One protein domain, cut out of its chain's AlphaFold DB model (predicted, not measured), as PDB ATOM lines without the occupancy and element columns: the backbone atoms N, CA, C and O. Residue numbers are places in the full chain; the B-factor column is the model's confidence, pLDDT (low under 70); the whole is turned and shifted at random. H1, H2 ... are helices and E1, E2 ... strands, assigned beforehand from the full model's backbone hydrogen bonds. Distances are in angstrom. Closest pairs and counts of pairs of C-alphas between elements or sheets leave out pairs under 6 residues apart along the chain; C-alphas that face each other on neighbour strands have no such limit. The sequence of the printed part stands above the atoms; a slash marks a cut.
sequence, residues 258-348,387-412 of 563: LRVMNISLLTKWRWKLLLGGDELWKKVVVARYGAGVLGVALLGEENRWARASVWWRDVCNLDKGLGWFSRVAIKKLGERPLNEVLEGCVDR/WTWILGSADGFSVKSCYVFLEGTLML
ATOM      1  N   LEU A 258     -52.309  53.353  47.822       65.94
ATOM      2  CA  LEU A 258     -51.000  53.792  47.362       65.94
ATOM      3  C   LEU A 258     -49.857  52.997  47.995       65.94
ATOM      4  O   LEU A 258     -48.866  52.726  47.326       65.94
ATOM      5  N   ARG A 259     -49.981  52.576  49.262       69.69
ATOM      6  CA  ARG A 259     -48.919  51.808  49.926       69.69
ATOM      7  C   ARG A 259     -48.811  50.412  49.330       69.69
ATOM      8  O   ARG A 259     -47.724  50.011  48.931       69.69
ATOM      9  N   VAL A 260     -49.929  49.690  49.263       71.56
ATOM     10  CA  VAL A 260     -49.962  48.347  48.672       71.56
ATOM     11  C   VAL A 260     -49.587  48.414  47.193       71.56
ATOM     12  O   VAL A 260     -48.768  47.614  46.757       71.56
ATOM     13  N   MET A 261     -50.078  49.411  46.452       75.81
ATOM     14  CA  MET A 261     -49.705  49.636  45.055       75.81
ATOM     15  C   MET A 261     -48.199  49.857  44.890       75.81
ATOM     16  O   MET A 261     -47.580  49.199  44.055       75.81
ATOM     17  N   ASN A 262     -47.589  50.722  45.704       77.88
ATOM     18  CA  ASN A 262     -46.148  50.970  45.648       77.88
ATOM     19  C   ASN A 262     -45.348  49.704  45.957       77.88
ATOM     20  O   ASN A 262     -44.411  49.392  45.223       77.88
ATOM     21  N   ILE A 263     -45.743  48.929  46.973       80.62
ATOM     22  CA  ILE A 263     -45.099  47.643  47.267       80.62
ATOM     23  C   ILE A 263     -45.266  46.690  46.075       80.62
ATOM     24  O   ILE A 263     -44.283  46.098  45.641       80.62
ATOM     25  N   SER A 264     -46.455  46.581  45.474       83.12
ATOM     26  CA  SER A 264     -46.682  45.740  44.287       83.12
ATOM     27  C   SER A 264     -45.850  46.175  43.076       83.12
ATOM     28  O   SER A 264     -45.353  45.328  42.333       83.12
ATOM     29  N   LEU A 265     -45.649  47.480  42.881       83.94
ATOM     30  CA  LEU A 265     -44.799  48.018  41.818       83.94
ATOM     31  C   LEU A 265     -43.316  47.746  42.083       83.94
ATOM     32  O   LEU A 265     -42.621  47.295  41.178       83.94
ATOM     33  N   LEU A 266     -42.831  47.944  43.309       86.75
ATOM     34  CA  LEU A 266     -41.468  47.558  43.691       86.75
ATOM     35  C   LEU A 266     -41.261  46.040  43.548       86.75
ATOM     36  O   LEU A 266     -40.219  45.595  43.067       86.75
ATOM     37  N   THR A 267     -42.290  45.245  43.858       87.94
ATOM     38  CA  THR A 267     -42.260  43.781  43.715       87.94
ATOM     39  C   THR A 267     -42.055  43.384  42.261       87.94
ATOM     40  O   THR A 267     -41.297  42.458  41.984       87.94
ATOM     41  N   LYS A 268     -42.657  44.123  41.318       88.38
ATOM     42  CA  LYS A 268     -42.439  43.920  39.880       88.38
ATOM     43  C   LYS A 268     -40.957  44.009  39.524       88.38
ATOM     44  O   LYS A 268     -40.466  43.180  38.766       88.38
ATOM     45  N   TRP A 269     -40.245  44.995  40.066       89.38
ATOM     46  CA  TRP A 269     -38.815  45.169  39.805       89.38
ATOM     47  C   TRP A 269     -37.987  44.036  40.405       89.38
ATOM     48  O   TRP A 269     -37.146  43.473  39.705       89.38
ATOM     49  N   ARG A 270     -38.278  43.634  41.650       87.25
ATOM     50  CA  ARG A 270     -37.615  42.483  42.283       87.25
ATOM     51  C   ARG A 270     -37.873  41.184  41.518       87.25
ATOM     52  O   ARG A 270     -36.941  40.432  41.277       87.25
ATOM     53  N   TRP A 271     -39.101  40.961  41.052       88.00
ATOM     54  CA  TRP A 271     -39.442  39.839  40.174       88.00
ATOM     55  C   TRP A 271     -38.643  39.865  38.869       88.00
ATOM     56  O   TRP A 271     -38.068  38.855  38.475       88.00
ATOM     57  N   LYS A 272     -38.539  41.027  38.212       87.69
ATOM     58  CA  LYS A 272     -37.753  41.153  36.978       87.69
ATOM     59  C   LYS A 272     -36.260  40.859  37.175       87.69
ATOM     60  O   LYS A 272     -35.633  40.444  36.207       87.69
ATOM     61  N   LEU A 273     -35.697  41.068  38.371       86.56
ATOM     62  CA  LEU A 273     -34.309  40.693  38.698       86.56
ATOM     63  C   LEU A 273     -34.108  39.176  38.818       86.56
ATOM     64  O   LEU A 273     -32.984  38.705  38.665       86.56
ATOM     65  N   LEU A 274     -35.175  38.417  39.090       83.56
ATOM     66  CA  LEU A 274     -35.129  36.953  39.117       83.56
ATOM     67  C   LEU A 274     -35.055  36.358  37.715       83.56
ATOM     68  O   LEU A 274     -34.426  35.326  37.504       83.56
ATOM     69  N   LEU A 275     -35.724  37.011  36.767       84.62
ATOM     70  CA  LEU A 275     -35.770  36.570  35.385       84.62
ATOM     71  C   LEU A 275     -34.455  36.888  34.667       84.62
ATOM     72  O   LEU A 275     -33.869  37.960  34.856       84.62
ATOM     73  N   GLY A 276     -34.047  35.991  33.770       75.69
ATOM     74  CA  GLY A 276     -33.002  36.276  32.787       75.69
ATOM     75  C   GLY A 276     -33.366  37.467  31.891       75.69
ATOM     76  O   GLY A 276     -34.503  37.948  31.888       75.69
ATOM     77  N   GLY A 277     -32.384  37.999  31.168       76.69
ATOM     78  CA  GLY A 277     -32.579  39.083  30.200       76.69
ATOM     79  C   GLY A 277     -31.452  40.110  30.221       76.69
ATOM     80  O   GLY A 277     -30.865  40.377  31.267       76.69
ATOM     81  N   ASP A 278     -31.174  40.687  29.052       81.81
ATOM     82  CA  ASP A 278     -30.034  41.579  28.809       81.81
ATOM     83  C   ASP A 278     -30.420  43.073  28.811       81.81
ATOM     84  O   ASP A 278     -29.880  43.902  28.077       81.81
ATOM     85  N   GLU A 279     -31.419  43.449  29.611       86.81
ATOM     86  CA  GLU A 279     -31.926  44.820  29.591       86.81
ATOM     87  C   GLU A 279     -30.945  45.810  30.244       86.81
ATOM     88  O   GLU A 279     -30.391  45.555  31.315       86.81
ATOM     89  N   LEU A 280     -30.803  47.002  29.651       86.12
ATOM     90  CA  LEU A 280     -29.865  48.042  30.100       86.12
ATOM     91  C   LEU A 280     -29.969  48.365  31.602       86.12
ATOM     92  O   LEU A 280     -28.957  48.524  32.278       86.12
ATOM     93  N   TRP A 281     -31.184  48.427  32.154       88.81
ATOM     94  CA  TRP A 281     -31.384  48.725  33.575       88.81
ATOM     95  C   TRP A 281     -30.801  47.634  34.496       88.81
ATOM     96  O   TRP A 281     -30.289  47.971  35.564       88.81
ATOM     97  N   LYS A 282     -30.812  46.354  34.083       88.06
ATOM     98  CA  LYS A 282     -30.156  45.264  34.827       88.06
ATOM     99  C   LYS A 282     -28.645  45.424  34.783       88.06
ATOM    100  O   LYS A 282     -28.011  45.315  35.825       88.06
ATOM    101  N   LYS A 283     -28.078  45.770  33.618       87.69
ATOM    102  CA  LYS A 283     -26.639  46.057  33.472       87.69
ATOM    103  C   LYS A 283     -26.192  47.186  34.398       87.69
ATOM    104  O   LYS A 283     -25.180  47.047  35.070       87.69
ATOM    105  N   VAL A 284     -26.972  48.265  34.497       88.12
ATOM    106  CA  VAL A 284     -26.688  49.387  35.412       88.12
ATOM    107  C   VAL A 284     -26.737  48.945  36.877       88.12
ATOM    108  O   VAL A 284     -25.856  49.299  37.659       88.12
ATOM    109  N   VAL A 285     -27.748  48.160  37.258       86.94
ATOM    110  CA  VAL A 285     -27.875  47.614  38.618       86.94
ATOM    111  C   VAL A 285     -26.698  46.693  38.954       86.94
ATOM    112  O   VAL A 285     -26.100  46.851  40.015       86.94
ATOM    113  N   VAL A 286     -26.315  45.797  38.042       86.25
ATOM    114  CA  VAL A 286     -25.162  44.895  38.193       86.25
ATOM    115  C   VAL A 286     -23.850  45.671  38.268       86.25
ATOM    116  O   VAL A 286     -23.041  45.403  39.150       86.25
ATOM    117  N   ALA A 287     -23.650  46.669  37.407       85.56
ATOM    118  CA  ALA A 287     -22.454  47.508  37.426       85.56
ATOM    119  C   ALA A 287     -22.318  48.291  38.742       85.56
ATOM    120  O   ALA A 287     -21.211  48.517  39.221       85.56
ATOM    121  N   ARG A 288     -23.446  48.699  39.339       84.75
ATOM    122  CA  ARG A 288     -23.461  49.503  40.567       84.75
ATOM    123  C   ARG A 288     -23.425  48.675  41.854       84.75
ATOM    124  O   ARG A 288     -22.871  49.147  42.844       84.75
ATOM    125  N   TYR A 289     -24.048  47.498  41.872       85.12
ATOM    126  CA  TYR A 289     -24.281  46.713  43.094       85.12
ATOM    127  C   TYR A 289     -23.737  45.274  43.032       85.12
ATOM    128  O   TYR A 289     -23.827  44.551  44.023       85.12
ATOM    129  N   GLY A 290     -23.142  44.868  41.906       82.62
ATOM    130  CA  GLY A 290     -22.534  43.554  41.689       82.62
ATOM    131  C   GLY A 290     -23.478  42.530  41.048       82.62
ATOM    132  O   GLY A 290     -24.698  42.645  41.111       82.62
ATOM    133  N   ALA A 291     -22.908  41.481  40.444       79.62
ATOM    134  CA  ALA A 291     -23.669  40.419  39.769       79.62
ATOM    135  C   ALA A 291     -24.463  39.512  40.731       79.62
ATOM    136  O   ALA A 291     -25.423  38.863  40.323       79.62
ATOM    137  N   GLY A 292     -24.109  39.506  42.022       75.00
ATOM    138  CA  GLY A 292     -24.794  38.739  43.072       75.00
ATOM    139  C   GLY A 292     -26.237  39.174  43.360       75.00
ATOM    140  O   GLY A 292     -26.889  38.577  44.206       75.00
ATOM    141  N   VAL A 293     -26.744  40.208  42.682       79.75
ATOM    142  CA  VAL A 293     -28.119  40.717  42.836       79.75
ATOM    143  C   VAL A 293     -29.113  40.092  41.848       79.75
ATOM    144  O   VAL A 293     -30.323  40.246  42.018       79.75
ATOM    145  N   LEU A 294     -28.625  39.417  40.801       82.50
ATOM    146  CA  LEU A 294     -29.463  38.747  39.804       82.50
ATOM    147  C   LEU A 294     -29.838  37.338  40.261       82.50
ATOM    148  O   LEU A 294     -29.014  36.623  40.823       82.50
ATOM    149  N   GLY A 295     -31.078  36.927  39.987       76.38
ATOM    150  CA  GLY A 295     -31.539  35.570  40.294       76.38
ATOM    151  C   GLY A 295     -31.708  35.275  41.788       76.38
ATOM    152  O   GLY A 295     -31.853  34.113  42.153       76.38
ATOM    153  N   VAL A 296     -31.703  36.294  42.656       74.25
ATOM    154  CA  VAL A 296     -31.779  36.127  44.115       74.25
ATOM    155  C   VAL A 296     -33.131  36.595  44.657       74.25
ATOM    156  O   VAL A 296     -33.475  37.775  44.596       74.25
ATOM    157  N   ALA A 297     -33.905  35.671  45.241       68.56
ATOM    158  CA  ALA A 297     -35.203  35.989  45.852       68.56
ATOM    159  C   ALA A 297     -35.085  36.719  47.193       68.56
ATOM    160  O   ALA A 297     -35.947  37.538  47.512       68.56
ATOM    161  N   LEU A 298     -34.029  36.464  47.967       70.06
ATOM    162  CA  LEU A 298     -33.757  37.093  49.261       70.06
ATOM    163  C   LEU A 298     -32.527  37.994  49.140       70.06
ATOM    164  O   LEU A 298     -31.405  37.528  49.279       70.06
ATOM    165  N   LEU A 299     -32.726  39.293  48.909       70.75
ATOM    166  CA  LEU A 299     -31.625  40.254  48.725       70.75
ATOM    167  C   LEU A 299     -30.905  40.657  50.040       70.75
ATOM    168  O   LEU A 299     -30.193  41.661  50.069       70.75
ATOM    169  N   GLY A 300     -31.034  39.834  51.090       58.06
ATOM    170  CA  GLY A 300     -30.375  39.960  52.394       58.06
ATOM    171  C   GLY A 300     -30.916  41.081  53.292       58.06
ATOM    172  O   GLY A 300     -31.235  42.174  52.830       58.06
ATOM    173  N   GLU A 301     -30.971  40.818  54.598       55.56
ATOM    174  CA  GLU A 301     -31.103  41.835  55.645       55.56
ATOM    175  C   GLU A 301     -29.708  42.092  56.210       55.56
ATOM    176  O   GLU A 301     -29.218  41.252  56.943       55.56
ATOM    177  N   GLU A 302     -29.044  43.187  55.828       49.31
ATOM    178  CA  GLU A 302     -27.931  43.789  56.587       49.31
ATOM    179  C   GLU A 302     -27.375  45.027  55.866       49.31
ATOM    180  O   GLU A 302     -27.577  45.215  54.666       49.31
ATOM    181  N   ASN A 303     -26.669  45.876  56.616       49.44
ATOM    182  CA  ASN A 303     -26.149  47.221  56.304       49.44
ATOM    183  C   ASN A 303     -25.322  47.413  55.005       49.44
ATOM    184  O   ASN A 303     -24.795  48.505  54.780       49.44
ATOM    185  N   ARG A 304     -25.228  46.418  54.113       61.88
ATOM    186  CA  ARG A 304     -24.482  46.471  52.839       61.88
ATOM    187  C   ARG A 304     -24.904  47.612  51.907       61.88
ATOM    188  O   ARG A 304     -24.096  48.088  51.117       61.88
ATOM    189  N   TRP A 305     -26.150  48.078  52.006       69.12
ATOM    190  CA  TRP A 305     -26.742  49.032  51.058       69.12
ATOM    191  C   TRP A 305     -26.928  50.447  51.619       69.12
ATOM    192  O   TRP A 305     -27.704  51.223  51.065       69.12
ATOM    193  N   ALA A 306     -26.231  50.816  52.699       62.84
ATOM    194  CA  ALA A 306     -26.384  52.131  53.337       62.84
ATOM    195  C   ALA A 306     -26.144  53.313  52.373       62.84
ATOM    196  O   ALA A 306     -26.828  54.330  52.457       62.84
ATOM    197  N   ARG A 307     -25.224  53.153  51.409       69.44
ATOM    198  CA  ARG A 307     -24.915  54.143  50.357       69.44
ATOM    199  C   ARG A 307     -25.691  53.927  49.047       69.44
ATOM    200  O   ARG A 307     -25.405  54.577  48.041       69.44
ATOM    201  N   ALA A 308     -26.643  52.996  49.017       79.31
ATOM    202  CA  ALA A 308     -27.427  52.724  47.820       79.31
ATOM    203  C   ALA A 308     -28.528  53.770  47.603       79.31
ATOM    204  O   ALA A 308     -28.993  54.434  48.534       79.31
ATOM    205  N   SER A 309     -28.985  53.888  46.352       78.12
ATOM    206  CA  SER A 309     -30.131  54.745  46.019       78.12
ATOM    207  C   SER A 309     -31.361  54.375  46.859       78.12
ATOM    208  O   SER A 309     -31.546  53.198  47.170       78.12
ATOM    209  N   VAL A 310     -32.217  55.355  47.172       74.88
ATOM    210  CA  VAL A 310     -33.478  55.147  47.917       74.88
ATOM    211  C   VAL A 310     -34.295  54.012  47.296       74.88
ATOM    212  O   VAL A 310     -34.605  53.042  47.974       74.88
ATOM    213  N   TRP A 311     -34.496  54.060  45.977       84.00
ATOM    214  CA  TRP A 311     -35.192  53.012  45.231       84.00
ATOM    215  C   TRP A 311     -34.593  51.611  45.440       84.00
ATOM    216  O   TRP A 311     -35.326  50.661  45.692       84.00
ATOM    217  N   TRP A 312     -33.263  51.470  45.378       85.19
ATOM    218  CA  TRP A 312     -32.608  50.172  45.590       85.19
ATOM    219  C   TRP A 312     -32.807  49.657  47.014       85.19
ATOM    220  O   TRP A 312     -33.120  48.484  47.210       85.19
ATOM    221  N   ARG A 313     -32.697  50.546  48.011       80.75
ATOM    222  CA  ARG A 313     -32.989  50.191  49.405       80.75
ATOM    223  C   ARG A 313     -34.432  49.719  49.564       80.75
ATOM    224  O   ARG A 313     -34.648  48.739  50.271       80.75
ATOM    225  N   ASP A 314     -35.390  50.348  48.891       81.88
ATOM    226  CA  ASP A 314     -36.799  49.947  48.949       81.88
ATOM    227  C   ASP A 314     -37.049  48.585  48.278       81.88
ATOM    228  O   ASP A 314     -37.807  47.769  48.803       81.88
ATOM    229  N   VAL A 315     -36.377  48.290  47.158       84.38
ATOM    230  CA  VAL A 315     -36.444  46.974  46.489       84.38
ATOM    231  C   VAL A 315     -35.858  45.866  47.374       84.38
ATOM    232  O   VAL A 315     -36.468  44.798  47.513       84.38
ATOM    233  N   CYS A 316     -34.706  46.110  48.006       81.19
ATOM    234  CA  CYS A 316     -34.068  45.147  48.906       81.19
ATOM    235  C   CYS A 316     -34.890  44.913  50.185       81.19
ATOM    236  O   CYS A 316     -35.059  43.769  50.596       81.19
ATOM    237  N   ASN A 317     -35.453  45.970  50.780       76.25
ATOM    238  CA  ASN A 317     -36.192  45.901  52.051       76.25
ATOM    239  C   ASN A 317     -37.697  45.603  51.895       76.25
ATOM    240  O   ASN A 317     -38.451  45.708  52.860       76.25
ATOM    241  N   LEU A 318     -38.141  45.235  50.693       77.00
ATOM    242  CA  LEU A 318     -39.553  45.112  50.320       77.00
ATOM    243  C   LEU A 318     -40.387  44.182  51.217       77.00
ATOM    244  O   LEU A 318     -41.580  44.411  51.422       77.00
ATOM    245  N   ASP A 319     -39.772  43.130  51.748       69.25
ATOM    246  CA  ASP A 319     -40.398  42.133  52.616       69.25
ATOM    247  C   ASP A 319     -39.669  41.959  53.953       69.25
ATOM    248  O   ASP A 319     -39.809  40.913  54.593       69.25
ATOM    249  N   LYS A 320     -38.922  42.985  54.385       67.06
ATOM    250  CA  LYS A 320     -38.136  42.969  55.626       67.06
ATOM    251  C   LYS A 320     -38.981  42.507  56.821       67.06
ATOM    252  O   LYS A 320     -40.082  43.016  57.041       67.06
ATOM    253  N   GLY A 321     -38.481  41.520  57.563       55.44
ATOM    254  CA  GLY A 321     -39.148  40.903  58.718       55.44
ATOM    255  C   GLY A 321     -40.359  40.011  58.406       55.44
ATOM    256  O   GLY A 321     -40.832  39.298  59.290       55.44
ATOM    257  N   LEU A 322     -40.867  40.013  57.168       62.31
ATOM    258  CA  LEU A 322     -42.008  39.194  56.757       62.31
ATOM    259  C   LEU A 322     -41.597  38.056  55.826       62.31
ATOM    260  O   LEU A 322     -42.242  37.015  55.865       62.31
ATOM    261  N   GLY A 323     -40.578  38.210  54.977       66.94
ATOM    262  CA  GLY A 323     -40.124  37.149  54.065       66.94
ATOM    263  C   GLY A 323     -41.246  36.603  53.175       66.94
ATOM    264  O   GLY A 323     -41.345  35.399  52.939       66.94
ATOM    265  N   TRP A 324     -42.218  37.442  52.807       74.19
ATOM    266  CA  TRP A 324     -43.380  36.992  52.041       74.19
ATOM    267  C   TRP A 324     -43.031  36.801  50.564       74.19
ATOM    268  O   TRP A 324     -43.640  35.954  49.916       74.19
ATOM    269  N   PHE A 325     -42.051  37.543  50.034       76.50
ATOM    270  CA  PHE A 325     -41.730  37.530  48.609       76.50
ATOM    271  C   PHE A 325     -41.124  36.190  48.184       76.50
ATOM    272  O   PHE A 325     -41.579  35.588  47.214       76.50
ATOM    273  N   SER A 326     -40.174  35.665  48.961       72.06
ATOM    274  CA  SER A 326     -39.566  34.344  48.726       72.06
ATOM    275  C   SER A 326     -40.557  33.182  48.854       72.06
ATOM    276  O   SER A 326     -40.327  32.112  48.303       72.06
ATOM    277  N   ARG A 327     -41.685  33.389  49.548       72.75
ATOM    278  CA  ARG A 327     -42.762  32.394  49.663       72.75
ATOM    279  C   ARG A 327     -43.668  32.342  48.437       72.75
ATOM    280  O   ARG A 327     -44.362  31.347  48.258       72.75
ATOM    281  N   VAL A 328     -43.687  33.398  47.619       74.50
ATOM    282  CA  VAL A 328     -44.572  33.503  46.447       74.50
ATOM    283  C   VAL A 328     -43.831  33.478  45.109       74.50
ATOM    284  O   VAL A 328     -44.416  33.075  44.101       74.50
ATOM    285  N   ALA A 329     -42.557  33.870  45.099       80.00
ATOM    286  CA  ALA A 329     -41.638  33.712  43.980       80.00
ATOM    287  C   ALA A 329     -40.752  32.481  44.230       80.00
ATOM    288  O   ALA A 329     -39.786  32.553  44.986       80.00
ATOM    289  N   ILE A 330     -41.098  31.350  43.610       77.06
ATOM    290  CA  ILE A 330     -40.444  30.054  43.836       77.06
ATOM    291  C   ILE A 330     -39.599  29.684  42.617       77.06
ATOM    292  O   ILE A 330     -40.111  29.670  41.493       77.06
ATOM    293  N   LYS A 331     -38.322  29.349  42.833       77.88
ATOM    294  CA  LYS A 331     -37.473  28.750  41.796       77.88
ATOM    295  C   LYS A 331     -37.873  27.288  41.622       77.88
ATOM    296  O   LYS A 331     -37.930  26.551  42.607       77.88
ATOM    297  N   LYS A 332     -38.168  26.880  40.395       70.38
ATOM    298  CA  LYS A 332     -38.339  25.477  40.022       70.38
ATOM    299  C   LYS A 332     -37.089  24.985  39.309       70.38
ATOM    300  O   LYS A 332     -36.581  25.706  38.449       70.38
ATOM    301  N   LEU A 333     -36.640  23.792  39.687       66.81
ATOM    302  CA  LEU A 333     -35.678  23.010  38.921       66.81
ATOM    303  C   LEU A 333     -36.482  22.019  38.073       66.81
ATOM    304  O   LEU A 333     -37.168  21.151  38.627       66.81
ATOM    305  N   GLY A 334     -36.520  22.233  36.759       68.44
ATOM    306  CA  GLY A 334     -37.504  21.595  35.879       68.44
ATOM    307  C   GLY A 334     -38.958  21.798  36.342       68.44
ATOM    308  O   GLY A 334     -39.453  22.925  36.463       68.44
ATOM    309  N   GLU A 335     -39.681  20.708  36.627       62.28
ATOM    310  CA  GLU A 335     -41.077  20.785  37.096       62.28
ATOM    311  C   GLU A 335     -41.231  20.975  38.617       62.28
ATOM    312  O   GLU A 335     -42.283  21.456  39.083       62.28
ATOM    313  N   ARG A 336     -40.187  20.645  39.391       56.62
ATOM    314  CA  ARG A 336     -40.242  20.564  40.857       56.62
ATOM    315  C   ARG A 336     -39.771  21.861  41.527       56.62
ATOM    316  O   ARG A 336     -38.793  22.470  41.096       56.62
ATOM    317  N   PRO A 337     -40.444  22.323  42.594       58.72
ATOM    318  CA  PRO A 337     -39.954  23.420  43.426       58.72
ATOM    319  C   PRO A 337     -38.583  23.110  44.044       58.72
ATOM    320  O   PRO A 337     -38.387  22.035  44.603       58.72
ATOM    321  N   LEU A 338     -37.652  24.069  44.012       59.97
ATOM    322  CA  LEU A 338     -36.293  23.915  44.555       59.97
ATOM    323  C   LEU A 338     -36.288  23.471  46.030       59.97
ATOM    324  O   LEU A 338     -35.445  22.685  46.443       59.97
ATOM    325  N   ASN A 339     -37.249  23.939  46.826       54.38
ATOM    326  CA  ASN A 339     -37.381  23.565  48.235       54.38
ATOM    327  C   ASN A 339     -37.781  22.095  48.449       54.38
ATOM    328  O   ASN A 339     -37.476  21.558  49.504       54.38
ATOM    329  N   GLU A 340     -38.442  21.459  47.479       52.84
ATOM    330  CA  GLU A 340     -38.775  20.024  47.523       52.84
ATOM    331  C   GLU A 340     -37.617  19.150  47.023       52.84
ATOM    332  O   GLU A 340     -37.561  17.967  47.336       52.84
ATOM    333  N   VAL A 341     -36.704  19.721  46.229       51.69
ATOM    334  CA  VAL A 341     -35.478  19.043  45.774       51.69
ATOM    335  C   VAL A 341     -34.412  19.048  46.875       51.69
ATOM    336  O   VAL A 341     -33.666  18.088  47.012       51.69
ATOM    337  N   LEU A 342     -34.356  20.114  47.679       46.47
ATOM    338  CA  LEU A 342     -33.366  20.295  48.747       46.47
ATOM    339  C   LEU A 342     -33.806  19.766  50.125       46.47
ATOM    340  O   LEU A 342     -33.010  19.824  51.066       46.47
ATOM    341  N   GLU A 343     -35.043  19.273  50.276       40.72
ATOM    342  CA  GLU A 343     -35.508  18.604  51.501       40.72
ATOM    343  C   GLU A 343     -34.719  17.295  51.700       40.72
ATOM    344  O   GLU A 343     -35.103  16.233  51.224       40.72
ATOM    345  N   GLY A 344     -33.572  17.410  52.377       44.94
ATOM    346  CA  GLY A 344     -32.666  16.303  52.686       44.94
ATOM    347  C   GLY A 344     -31.172  16.612  52.539       44.94
ATOM    348  O   GLY A 344     -30.378  15.840  53.064       44.94
ATOM    349  N   CYS A 345     -30.765  17.713  51.882       40.94
ATOM    350  CA  CYS A 345     -29.362  17.830  51.443       40.94
ATOM    351  C   CYS A 345     -28.526  19.026  51.932       40.94
ATOM    352  O   CYS A 345     -27.312  18.881  51.902       40.94
ATOM    353  N   VAL A 346     -29.044  20.178  52.393       37.31
ATOM    354  CA  VAL A 346     -28.143  21.284  52.830       37.31
ATOM    355  C   VAL A 346     -28.769  22.222  53.875       37.31
ATOM    356  O   VAL A 346     -29.942  22.591  53.782       37.31
ATOM    357  N   ASP A 347     -27.955  22.648  54.849       35.25
ATOM    358  CA  ASP A 347     -28.247  23.698  55.833       35.25
ATOM    359  C   ASP A 347     -28.464  25.076  55.157       35.25
ATOM    360  O   ASP A 347     -27.813  25.442  54.178       35.25
ATOM    361  N   ARG A 348     -29.419  25.863  55.665       37.47
ATOM    362  CA  ARG A 348     -30.125  26.965  54.965       37.47
ATOM    363  C   ARG A 348     -29.310  28.252  54.697       37.47
ATOM    364  O   ARG A 348     -29.915  29.319  54.570       37.47
ATOM    365  N   TRP A 387     -38.242  30.685  37.398       80.62
ATOM    366  CA  TRP A 387     -38.974  31.319  38.484       80.62
ATOM    367  C   TRP A 387     -40.472  31.257  38.215       80.62
ATOM    368  O   TRP A 387     -40.940  31.563  37.120       80.62
ATOM    369  N   THR A 388     -41.238  30.894  39.240       77.50
ATOM    370  CA  THR A 388     -42.699  30.817  39.181       77.50
ATOM    371  C   THR A 388     -43.344  31.725  40.213       77.50
ATOM    372  O   THR A 388     -42.901  31.819  41.358       77.50
ATOM    373  N   TRP A 389     -44.401  32.409  39.781       81.50
ATOM    374  CA  TRP A 389     -45.218  33.278  40.615       81.50
ATOM    375  C   TRP A 389     -46.514  32.557  40.985       81.50
ATOM    376  O   TRP A 389     -47.377  32.354  40.133       81.50
ATOM    377  N   ILE A 390     -46.666  32.157  42.248       74.50
ATOM    378  CA  ILE A 390     -47.747  31.232  42.648       74.50
ATOM    379  C   ILE A 390     -49.112  31.900  42.879       74.50
ATOM    380  O   ILE A 390     -50.086  31.212  43.178       74.50
ATOM    381  N   LEU A 391     -49.188  33.232  42.784       68.50
ATOM    382  CA  LEU A 391     -50.405  34.009  43.063       68.50
ATOM    383  C   LEU A 391     -51.256  34.292  41.808       68.50
ATOM    384  O   LEU A 391     -52.279  34.967  41.915       68.50
ATOM    385  N   GLY A 392     -50.843  33.827  40.624       64.50
ATOM    386  CA  GLY A 392     -51.538  34.053  39.349       64.50
ATOM    387  C   GLY A 392     -51.740  32.773  38.531       64.50
ATOM    388  O   GLY A 392     -51.135  31.742  38.816       64.50
ATOM    389  N   SER A 393     -52.599  32.843  37.511       52.12
ATOM    390  CA  SER A 393     -52.825  31.770  36.535       52.12
ATOM    391  C   SER A 393     -51.888  31.933  35.330       52.12
ATOM    392  O   SER A 393     -51.900  32.982  34.696       52.12
ATOM    393  N   ALA A 394     -51.103  30.892  35.040       52.44
ATOM    394  CA  ALA A 394     -50.264  30.652  33.852       52.44
ATOM    395  C   ALA A 394     -49.123  31.647  33.504       52.44
ATOM    396  O   ALA A 394     -48.002  31.188  33.301       52.44
ATOM    397  N   ASP A 395     -49.334  32.969  33.499       54.97
ATOM    398  CA  ASP A 395     -48.446  33.925  32.790       54.97
ATOM    399  C   ASP A 395     -47.367  34.621  33.654       54.97
ATOM    400  O   ASP A 395     -46.677  35.543  33.211       54.97
ATOM    401  N   GLY A 396     -47.194  34.204  34.911       71.62
ATOM    402  CA  GLY A 396     -46.192  34.772  35.822       71.62
ATOM    403  C   GLY A 396     -46.673  35.989  36.627       71.62
ATOM    404  O   GLY A 396     -47.844  36.102  36.994       71.62
ATOM    405  N   PHE A 397     -45.744  36.869  37.017       80.81
ATOM    406  CA  PHE A 397     -46.031  37.986  37.926       80.81
ATOM    407  C   PHE A 397     -46.994  39.010  37.318       80.81
ATOM    408  O   PHE A 397     -46.746  39.562  36.247       80.81
ATOM    409  N   SER A 398     -48.017  39.396  38.087       81.19
ATOM    410  CA  SER A 398     -48.830  40.578  37.791       81.19
ATOM    411  C   SER A 398     -48.936  41.499  39.003       81.19
ATOM    412  O   SER A 398     -49.142  41.051  40.132       81.19
ATOM    413  N   VAL A 399     -48.875  42.816  38.763       80.88
ATOM    414  CA  VAL A 399     -49.056  43.834  39.817       80.88
ATOM    415  C   VAL A 399     -50.401  43.638  40.519       80.88
ATOM    416  O   VAL A 399     -50.483  43.775  41.732       80.88
ATOM    417  N   LYS A 400     -51.442  43.242  39.775       73.38
ATOM    418  CA  LYS A 400     -52.780  42.977  40.312       73.38
ATOM    419  C   LYS A 400     -52.806  41.793  41.284       73.38
ATOM    420  O   LYS A 400     -53.361  41.937  42.367       73.38
ATOM    421  N   SER A 401     -52.215  40.646  40.929       75.19
ATOM    422  CA  SER A 401     -52.169  39.480  41.834       75.19
ATOM    423  C   SER A 401     -51.376  39.783  43.108       75.19
ATOM    424  O   SER A 401     -51.812  39.437  44.203       75.19
ATOM    425  N   CYS A 402     -50.263  40.512  42.973       77.94
ATOM    426  CA  CYS A 402     -49.481  40.990  44.107       77.94
ATOM    427  C   CYS A 402     -50.283  41.963  44.983       77.94
ATOM    428  O   CYS A 402     -50.303  41.801  46.198       77.94
ATOM    429  N   TYR A 403     -50.990  42.922  44.376       74.62
ATOM    430  CA  TYR A 403     -51.821  43.892  45.088       74.62
ATOM    431  C   TYR A 403     -52.914  43.192  45.896       74.62
ATOM    432  O   TYR A 403     -53.053  43.474  47.076       74.62
ATOM    433  N   VAL A 404     -53.648  42.245  45.303       70.56
ATOM    434  CA  VAL A 404     -54.716  41.505  46.002       70.56
ATOM    435  C   VAL A 404     -54.151  40.677  47.160       70.56
ATOM    436  O   VAL A 404     -54.693  40.706  48.266       70.56
ATOM    437  N   PHE A 405     -53.035  39.979  46.935       75.00
ATOM    438  CA  PHE A 405     -52.351  39.221  47.983       75.00
ATOM    439  C   PHE A 405     -51.902  40.118  49.143       75.00
ATOM    440  O   PHE A 405     -52.134  39.798  50.310       75.00
ATOM    441  N   LEU A 406     -51.276  41.251  48.827       71.75
ATOM    442  CA  LEU A 406     -50.783  42.206  49.810       71.75
ATOM    443  C   LEU A 406     -51.905  42.962  50.506       71.75
ATOM    444  O   LEU A 406     -51.781  43.229  51.692       71.75
ATOM    445  N   GLU A 407     -53.000  43.279  49.823       67.19
ATOM    446  CA  GLU A 407     -54.178  43.878  50.442       67.19
ATOM    447  C   GLU A 407     -54.729  42.932  51.514       67.19
ATOM    448  O   GLU A 407     -54.894  43.360  52.653       67.19
ATOM    449  N   GLY A 408     -54.873  41.636  51.212       59.47
ATOM    450  CA  GLY A 408     -55.278  40.620  52.192       59.47
ATOM    451  C   GLY A 408     -54.257  40.392  53.319       59.47
ATOM    452  O   GLY A 408     -54.631  40.315  54.487       59.47
ATOM    453  N   THR A 409     -52.964  40.340  52.993       58.41
ATOM    454  CA  THR A 409     -51.884  40.036  53.956       58.41
ATOM    455  C   THR A 409     -51.543  41.235  54.855       58.41
ATOM    456  O   THR A 409     -51.261  41.070  56.041       58.41
ATOM    457  N   LEU A 410     -51.605  42.463  54.328       51.88
ATOM    458  CA  LEU A 410     -51.285  43.705  55.048       51.88
ATOM    459  C   LEU A 410     -52.483  44.321  55.786       51.88
ATOM    460  O   LEU A 410     -52.263  45.217  56.606       51.88
ATOM    461  N   MET A 411     -53.722  43.848  55.570       47.47
ATOM    462  CA  MET A 411     -54.883  44.214  56.409       47.47
ATOM    463  C   MET A 411     -54.625  43.949  57.900       47.47
ATOM    464  O   MET A 411     -55.112  44.691  58.749       47.47
ATOM    465  N   LEU A 412     -53.824  42.926  58.209       46.34
ATOM    466  CA  LEU A 412     -53.535  42.466  59.570       46.34
ATOM    467  C   LEU A 412     -52.279  43.112  60.172       46.34
ATOM    468  O   LEU A 412     -52.109  43.121  61.388       46.34
TER     469      LEU A 412
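AT A GLANCE: This is residues 258 to 348 and 387 to 412 of the 563 residues of the protein "Reverse transcriptase domain-containing protein" of Trifolium subterraneum (UniProt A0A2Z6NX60). One long helix, H1, is the core of a compact body: H6 packs on it at a steep tilt, H3 meets it on a different side with its end near Val 315, and a small two-stranded sheet, E1 and E2, lies near its last residues, 270 to 274. H2 lies near that same end, a long loop of residues 290 to 309 joins H2 to H3, and residues 342 to 348 stick out beyond H5. The printed part has 117 residues, mostly helix by class, in the order H1 H2 H3 H4 E1 H5 E2 H6, with the sheet antiparallel. It is compact, with a radius of gyration of the C-alphas of 14.7 A and spans of 37 by 35 by 28 A.

IN THESE COORDINATES: H1, residues 258 to 274, begins at C-alpha (-51.000, 53.792, 47.362) and is 24.6 A long. H2 is residues 280 to 289, 14.2 A, H3 310 to 316 and H4 325 to 328. E1 is residues 329 to 333, 13.3 A, H5 338 to 341 and E2 387 to 389. H6, residues 399 to 410, is 15.4 A long and ends at C-alpha (-51.285, 43.705, 55.048).

HOW THE PARTS SIT: H1 touches H6, closest at the C-alphas of Ser 264 and Val 399, 5.4 A, at a steep tilt of 59 degrees, opposite ways. With residues 266 to 270 alone H1 touches H3, closest at C-alphas 266 and 315, 5.8 A. H1 and H2 are close but not clearly touching, at C-alphas 273 and 282, 7.3 A. E1 and E2 are antiparallel, with N 330 and O 388 at 2.9 A, within hydrogen-bond range. In H1, H2, H3 and H6 every O i to N i+4 pair is within hydrogen-bond range; H4 and H5 are too short for one.

THE WHOLE: Residues 349 to 386 are not printed; C-alphas 348 and 387 are 19.2 A apart. The H2 to H3 link is long. Mean pLDDT of the printed part is 71.5, with residues 333 to 348 among those under 70.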